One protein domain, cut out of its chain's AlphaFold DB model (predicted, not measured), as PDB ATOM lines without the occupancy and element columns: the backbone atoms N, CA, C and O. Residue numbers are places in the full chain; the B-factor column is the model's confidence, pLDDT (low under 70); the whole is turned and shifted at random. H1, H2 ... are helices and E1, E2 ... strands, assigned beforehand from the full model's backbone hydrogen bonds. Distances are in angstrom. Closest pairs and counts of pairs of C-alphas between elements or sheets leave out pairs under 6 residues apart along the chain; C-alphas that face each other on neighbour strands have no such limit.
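AT A GLANCE: This is residues 7 to 57 of the 58 residues of an uncharacterized protein of Nitrosopumilaceae archaeon (UniProt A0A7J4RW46). A small two-strand hairpin, E1 and E2, sits at the first end of one long helix, H2, and a short helix, H3, folds back over H2 and crosses it at close to a right angle. From H3 the last stretch returns to the hairpin, where residues 55 to 56 pair with E1, while the short helix H1 lies off to one side, near H2 but touching no helix. The printed part has 51 residues with three named helices and two named strands, in the order H1, E1, E2, H2, H3; the sheet, in the order E1 - E2, is antiparallel, and the class is mostly helix. The whole is compact, with a radius of gyration of the C-alphas of 10.2 A, and its outline is rounded, with spans of 28 by 22 by 16 A.

HOW THE PARTS SIT: E1, residues 16 to 18, and E2, residues 23 to 25, form a hairpin, antiparallel at 146 degrees between their directions. The C-alphas of Tyr 16 and Thr 25 face each other at 4.3 A. N 17 and O 24 are within hydrogen-bond range at 2.8 A, as are N 24 and O 17 at 2.9 A. Residues 17 to 18 of E1 also pair with residues 55 to 56, antiparallel. H2, residues 26 to 39, follows E2 with 0 residues between them. The closest C-alphas of E1 and H2 are those of Tyr 16 and Lys 26, 5.7 A apart. H2 touches H3, residues 45 to 51, with residues 33 to 37 alone. Their closest C-alphas are those of Met 33 and Phe 48, 6.2 A apart, and their lines stand about perpendicular, at 85 degrees. H1, residues 7 to 11, and H2 are near each other, with 5 pairs of C-alphas within 10 A. H1 is apart from E2 and H3, and H3 is apart from E1 and E2. In H1, H2 and H3 every O i to N i+4 pair is within hydrogen-bond range.

IN THESE COORDINATES: E1, residues 16 to 18, measures 6.9 A from first to last C-alpha, and E2, residues 23 to 25, measures 7.1 A. H2, residues 26 to 39, is 20.1 A long, from C-alpha 26 at (76.483, 80.915, 47.364) to C-alpha 39 at (95.015, 83.611, 54.631). H3, residues 45 to 51, measures 10.2 A and ends with C-alpha 51 at (88.867, 71.223, 51.965). H1, residues 7 to 11, measures 6.2 A.

THE WHOLE: The two C-alphas farthest apart are those of Glu 41 and Ala 57, at 28.7 A. The printed part has no cut, and the four links between named elements are tight. The mean pLDDT of the printed part is 90.6, and no printed residue is under 70.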
ATOM      1  N   LYS A   7      84.606  75.206  38.465       88.06
ATOM      2  CA  LYS A   7      83.795  75.507  37.277       88.06
ATOM      3  C   LYS A   7      82.309  75.221  37.521       88.06
ATOM      4  O   LYS A   7      81.475  76.080  37.244       88.06
ATOM      5  N   LYS A   8      81.989  74.065  38.113       88.12
ATOM      6  CA  LYS A   8      80.607  73.700  38.460       88.12
ATOM      7  C   LYS A   8      80.034  74.622  39.531       88.12
ATOM      8  O   LYS A   8      78.892  75.039  39.405       88.12
ATOM      9  N   PHE A   9      80.820  74.991  40.541       90.00
ATOM     10  CA  PHE A   9      80.393  75.948  41.566       90.00
ATOM     11  C   PHE A   9      80.014  77.306  40.956       90.00
ATOM     12  O   PHE A   9      78.978  77.892  41.289       90.00
ATOM     13  N   ARG A  10      80.817  77.792  40.003       88.69
ATOM     14  CA  ARG A  10      80.545  79.046  39.295       88.69
ATOM     15  C   ARG A  10      79.276  78.954  38.444       88.69
ATOM     16  O   ARG A  10      78.440  79.851  38.543       88.69
ATOM     17  N   GLU A  11      79.130  77.879  37.669       90.94
ATOM     18  CA  GLU A  11      78.002  77.635  36.753       90.94
ATOM     19  C   GLU A  11      76.701  77.232  37.469       90.94
ATOM     20  O   GLU A  11      75.620  77.364  36.899       90.94
ATOM     21  N   SER A  12      76.780  76.784  38.724       89.06
ATOM     22  CA  SER A  12      75.618  76.370  39.507       89.06
ATOM     23  C   SER A  12      74.637  77.521  39.745       89.06
ATOM     24  O   SER A  12      75.017  78.622  40.167       89.06
ATOM     25  N   THR A  13      73.352  77.232  39.536       89.62
ATOM     26  CA  THR A  13      72.214  78.118  39.819       89.62
ATOM     27  C   THR A  13      71.634  77.911  41.219       89.62
ATOM     28  O   THR A  13      70.646  78.551  41.577       89.62
ATOM     29  N   LYS A  14      72.224  77.023  42.030       90.19
ATOM     30  CA  LYS A  14      71.762  76.763  43.395       90.19
ATOM     31  C   LYS A  14      72.042  77.971  44.287       90.19
ATOM     32  O   LYS A  14      73.142  78.518  44.300       90.19
ATOM     33  N   GLU A  15      71.038  78.358  45.068       91.88
ATOM     34  CA  GLU A  15      71.175  79.417  46.073       91.88
ATOM     35  C   GLU A  15      72.001  78.944  47.278       91.88
ATOM     36  O   GLU A  15      72.751  79.729  47.856       91.88
ATOM     37  N   TYR A  16      71.918  77.649  47.607       93.88
ATOM     38  CA  TYR A  16      72.561  77.054  48.774       93.88
ATOM     39  C   TYR A  16      73.523  75.929  48.421       93.88
ATOM     40  O   TYR A  16      73.267  75.094  47.550       93.88
ATOM     41  N   PHE A  17      74.579  75.855  49.216       93.38
ATOM     42  CA  PHE A  17      75.614  74.845  49.174       93.38
ATOM     43  C   PHE A  17      75.788  74.247  50.564       93.38
ATOM     44  O   PHE A  17      75.600  74.909  51.583       93.38
ATOM     45  N   VAL A  18      76.114  72.965  50.601       92.44
ATOM     46  CA  VAL A  18      76.446  72.233  51.817       92.44
ATOM     47  C   VAL A  18      77.956  72.098  51.879       92.44
ATOM     48  O   VAL A  18      78.591  71.707  50.905       92.44
ATOM     49  N   THR A  19      78.510  72.418  53.034       90.19
ATOM     50  CA  THR A  19      79.931  72.319  53.370       90.19
ATOM     51  C   THR A  19      80.095  71.393  54.578       90.19
ATOM     52  O   THR A  19      79.101  70.948  55.161       90.19
ATOM     53  N   LYS A  20      81.338  71.128  54.996       88.44
ATOM     54  CA  LYS A  20      81.638  70.398  56.242       88.44
ATOM     55  C   LYS A  20      81.080  71.087  57.500       88.44
ATOM     56  O   LYS A  20      80.809  70.410  58.485       88.44
ATOM     57  N   GLU A  21      80.897  72.406  57.458       87.50
ATOM     58  CA  GLU A  21      80.458  73.240  58.590       87.50
ATOM     59  C   GLU A  21      78.941  73.464  58.617       87.50
ATOM     60  O   GLU A  21      78.382  73.808  59.655       87.50
ATOM     61  N   GLY A  22      78.256  73.256  57.491       91.19
ATOM     62  CA  GLY A  22      76.817  73.464  57.394       91.19
ATOM     63  C   GLY A  22      76.347  73.903  56.013       91.19
ATOM     64  O   GLY A  22      77.068  73.806  55.016       91.19
ATOM     65  N   LYS A  23      75.098  74.369  55.959       94.19
ATOM     66  CA  LYS A  23      74.459  74.886  54.748       94.19
ATOM     67  C   LYS A  23      74.626  76.402  54.692       94.19
ATOM     68  O   LYS A  23      74.158  77.095  55.587       94.19
ATOM     69  N   PHE A  24      75.219  76.886  53.611       94.88
ATOM     70  CA  PHE A  24      75.492  78.299  53.371       94.88
ATOM     71  C   PHE A  24      74.954  78.720  52.009       94.88
ATOM     72  O   PHE A  24      74.803  77.903  51.098       94.88
ATOM     73  N   THR A  25      74.664  80.002  51.848       94.81
ATOM     74  CA  THR A  25      74.340  80.580  50.543       94.81
ATOM     75  C   THR A  25      75.577  80.640  49.649       94.81
ATOM     76  O   THR A  25      76.711  80.693  50.127       94.81
ATOM     77  N   LYS A  26      75.382  80.714  48.326       92.44
ATOM     78  CA  LYS A  26      76.483  80.915  47.364       92.44
ATOM     79  C   LYS A  26      77.358  82.111  47.744       92.44
ATOM     80  O   LYS A  26      78.578  82.047  47.635       92.44
ATOM     81  N   LYS A  27      76.727  83.196  48.203       93.75
ATOM     82  CA  LYS A  27      77.402  84.431  48.609       93.75
ATOM     83  C   LYS A  27      78.287  84.215  49.836       93.75
ATOM     84  O   LYS A  27      79.428  84.659  49.827       93.75
ATOM     85  N   GLU A  28      77.782  83.523  50.853       94.94
ATOM     86  CA  GLU A  28      78.555  83.205  52.060       94.94
ATOM     87  C   GLU A  28      79.739  82.290  51.742       94.94
ATOM     88  O   GLU A  28      80.844  82.551  52.202       94.94
ATOM     89  N   VAL A  29      79.548  81.284  50.883       93.06
ATOM     90  CA  VAL A  29      80.645  80.409  50.435       93.06
ATOM     91  C   VAL A  29      81.717  81.202  49.682       93.06
ATOM     92  O   VAL A  29      82.902  81.003  49.928       93.06
ATOM     93  N   ILE A  30      81.330  82.131  48.800       92.81
ATOM     94  CA  ILE A  30      82.282  83.016  48.104       92.81
ATOM     95  C   ILE A  30      83.031  83.912  49.098       92.81
ATOM     96  O   ILE A  30      84.229  84.132  48.936       92.81
ATOM     97  N   GLN A  31      82.345  84.433  50.118       94.56
ATOM     98  CA  GLN A  31      82.970  85.275  51.135       94.56
ATOM     99  C   GLN A  31      83.999  84.490  51.957       94.56
ATOM    100  O   GLN A  31      85.139  84.937  52.069       94.56
ATOM    101  N   GLN A  32      83.631  83.305  52.450       93.31
ATOM    102  CA  GLN A  32      84.541  82.423  53.186       93.31
ATOM    103  C   GLN A  32      85.733  81.998  52.325       93.31
ATOM    104  O   GLN A  32      86.866  82.024  52.789       93.31
ATOM    105  N   MET A  33      85.499  81.686  51.048       92.69
ATOM    106  CA  MET A  33      86.563  81.373  50.094       92.69
ATOM    107  C   MET A  33      87.528  82.550  49.925       92.69
ATOM    108  O   MET A  33      88.738  82.360  49.951       92.69
ATOM    109  N   ALA A  34      87.020  83.776  49.783       92.81
ATOM    110  CA  ALA A  34      87.863  84.961  49.649       92.81
ATOM    111  C   ALA A  34      88.687  85.244  50.918       92.81
ATOM    112  O   ALA A  34      89.836  85.670  50.821       92.81
ATOM    113  N   GLU A  35      88.120  85.018  52.103       93.88
ATOM    114  CA  GLU A  35      88.838  85.130  53.379       93.88
ATOM    115  C   GLU A  35      89.896  84.032  53.529       93.88
ATOM    116  O   GLU A  35      91.030  84.329  53.906       93.88
ATOM    117  N   TRP A  36      89.567  82.795  53.155       93.38
ATOM    118  CA  TRP A  36      90.496  81.668  53.162       93.38
ATOM    119  C   TRP A  36      91.666  81.892  52.201       93.38
ATOM    120  O   TRP A  36      92.807  81.686  52.596       93.38
ATOM    121  N   LEU A  37      91.419  82.396  50.985       91.81
ATOM    122  CA  LEU A  37      92.468  82.713  50.003       91.81
ATOM    123  C   LEU A  37      93.389  83.845  50.472       91.81
ATOM    124  O   LEU A  37      94.581  83.830  50.196       91.81
ATOM    125  N   LYS A  38      92.860  84.829  51.210       92.56
ATOM    126  CA  LYS A  38      93.696  85.874  51.823       92.56
ATOM    127  C   LYS A  38      94.625  85.321  52.901       92.56
ATOM    128  O   LYS A  38      95.691  85.884  53.114       92.56
ATOM    129  N   GLN A  39      94.202  84.275  53.609       91.12
ATOM    130  CA  GLN A  39      95.015  83.611  54.631       91.12
ATOM    131  C   GLN A  39      95.982  82.590  54.017       91.12
ATOM    132  O   GLN A  39      97.083  82.402  54.525       91.12
ATOM    133  N   ASN A  40      95.578  81.959  52.915       86.38
ATOM    134  CA  ASN A  40      96.338  80.959  52.181       86.38
ATOM    135  C   ASN A  40      96.828  81.573  50.866       86.38
ATOM    136  O   ASN A  40      96.265  81.308  49.808       86.38
ATOM    137  N   GLU A  41      97.885  82.389  50.937       79.94
ATOM    138  CA  GLU A  41      98.430  83.170  49.808       79.94
ATOM    139  C   GLU A  41      98.818  82.330  48.572       79.94
ATOM    140  O   GLU A  41      98.984  82.871  47.480       79.94
ATOM    141  N   THR A  42      98.963  81.012  48.730       80.38
ATOM    142  CA  THR A  42      99.284  80.056  47.659       80.38
ATOM    143  C   THR A  42      98.140  79.097  47.323       80.38
ATOM    144  O   THR A  42      98.330  78.198  46.508       80.38
ATOM    145  N   GLY A  43      97.001  79.214  48.005       84.25
ATOM    146  CA  GLY A  43      95.839  78.361  47.793       84.25
ATOM    147  C   GLY A  43      95.005  78.842  46.614       84.25
ATOM    148  O   GLY A  43      94.933  80.036  46.327       84.25
ATOM    149  N   GLU A  44      94.342  77.910  45.946       89.69
ATOM    150  CA  GLU A  44      93.463  78.198  44.821       89.69
ATOM    151  C   GLU A  44      91.989  77.976  45.202       89.69
ATOM    152  O   GLU A  44      91.675  77.233  46.136       89.69
ATOM    153  N   PRO A  45      91.026  78.591  44.489       87.31
ATOM    154  CA  PRO A  45      89.604  78.473  44.815       87.31
ATOM    155  C   PRO A  45      89.083  77.030  44.883       87.31
ATOM    156  O   PRO A  45      88.125  76.754  45.603       87.31
ATOM    157  N   TRP A  46      89.675  76.102  44.124       87.81
ATOM    158  CA  TRP A  46      89.292  74.688  44.166       87.81
ATOM    159  C   TRP A  46      89.797  73.968  45.420       87.81
ATOM    160  O   TRP A  46      89.113  73.057  45.882       87.81
ATOM    161  N   ASP A  47      90.920  74.401  45.999       91.00
ATOM    162  CA  ASP A  47      91.459  73.823  47.233       91.00
ATOM    163  C   ASP A  47      90.491  74.087  48.388       91.00
ATOM    164  O   ASP A  47      90.132  73.170  49.124       91.00
ATOM    165  N   PHE A  48      89.946  75.306  48.459       91.81
ATOM    166  CA  PHE A  48      88.880  75.642  49.402       91.81
ATOM    167  C   PHE A  48      87.647  74.737  49.227       91.81
ATOM    168  O   PHE A  48      87.104  74.212  50.203       91.81
ATOM    169  N   LEU A  49      87.188  74.529  47.986       91.25
ATOM    170  CA  LEU A  49      86.007  73.698  47.721       91.25
ATOM    171  C   LEU A  49      86.228  72.231  48.115       91.25
ATOM    172  O   LEU A  49      85.294  71.576  48.591       91.25
ATOM    173  N   GLU A  50      87.443  71.717  47.928       90.44
ATOM    174  CA  GLU A  50      87.824  70.372  48.347       90.44
ATOM    175  C   GLU A  50      87.933  70.269  49.875       90.44
ATOM    176  O   GLU A  50      87.309  69.385  50.472       90.44
ATOM    177  N   GLU A  51      88.632  71.207  50.518       91.00
ATOM    178  CA  GLU A  51      88.867  71.223  51.965       91.00
ATOM    179  C   GLU A  51      87.573  71.401  52.773       91.00
ATOM    180  O   GLU A  51      87.392  70.783  53.828       91.00
ATOM    181  N   HIS A  52      86.640  72.220  52.281       90.38
ATOM    182  CA  HIS A  52      85.333  72.433  52.908       90.38
ATOM    183  C   HIS A  52      84.260  71.459  52.395       90.38
ATOM    184  O   HIS A  52      83.100  71.557  52.799       90.38
ATOM    185  N   GLN A  53      84.635  70.494  51.540       90.00
ATOM    186  CA  GLN A  53      83.744  69.509  50.912       90.00
ATOM    187  C   GLN A  53      82.457  70.126  50.351       90.00
ATOM    188  O   GLN A  53      81.359  69.589  50.537       90.00
ATOM    189  N   VAL A  54      82.599  71.257  49.664       90.88
ATOM    190  CA  VAL A  54      81.471  72.037  49.162       90.88
ATOM    191  C   VAL A  54      80.709  71.228  48.112       90.88
ATOM    192  O   VAL A  54      81.293  70.658  47.189       90.88
ATOM    193  N   LYS A  55      79.388  71.159  48.270       90.88
ATOM    194  CA  LYS A  55      78.441  70.447  47.402       90.88
ATOM    195  C   LYS A  55      77.186  71.287  47.224       90.88
ATOM    196  O   LYS A  55      76.840  72.088  48.084       90.88
ATOM    197  N   GLU A  56      76.459  71.076  46.139       90.12
ATOM    198  CA  GLU A  56      75.130  71.673  45.993       90.12
ATOM    199  C   GLU A  56      74.176  71.116  47.050       90.12
ATOM    200  O   GLU A  56      74.144  69.907  47.305       90.12
ATOM    201  N   ALA A  57      73.371  71.991  47.654       84.88
ATOM    202  CA  ALA A  57      72.243  71.527  48.442       84.88
ATOM    203  C   ALA A  57      71.228  70.848  47.505       84.88
ATOM    204  O   ALA A  57      70.871  71.405  46.456       84.88
TER     205      ALA A  57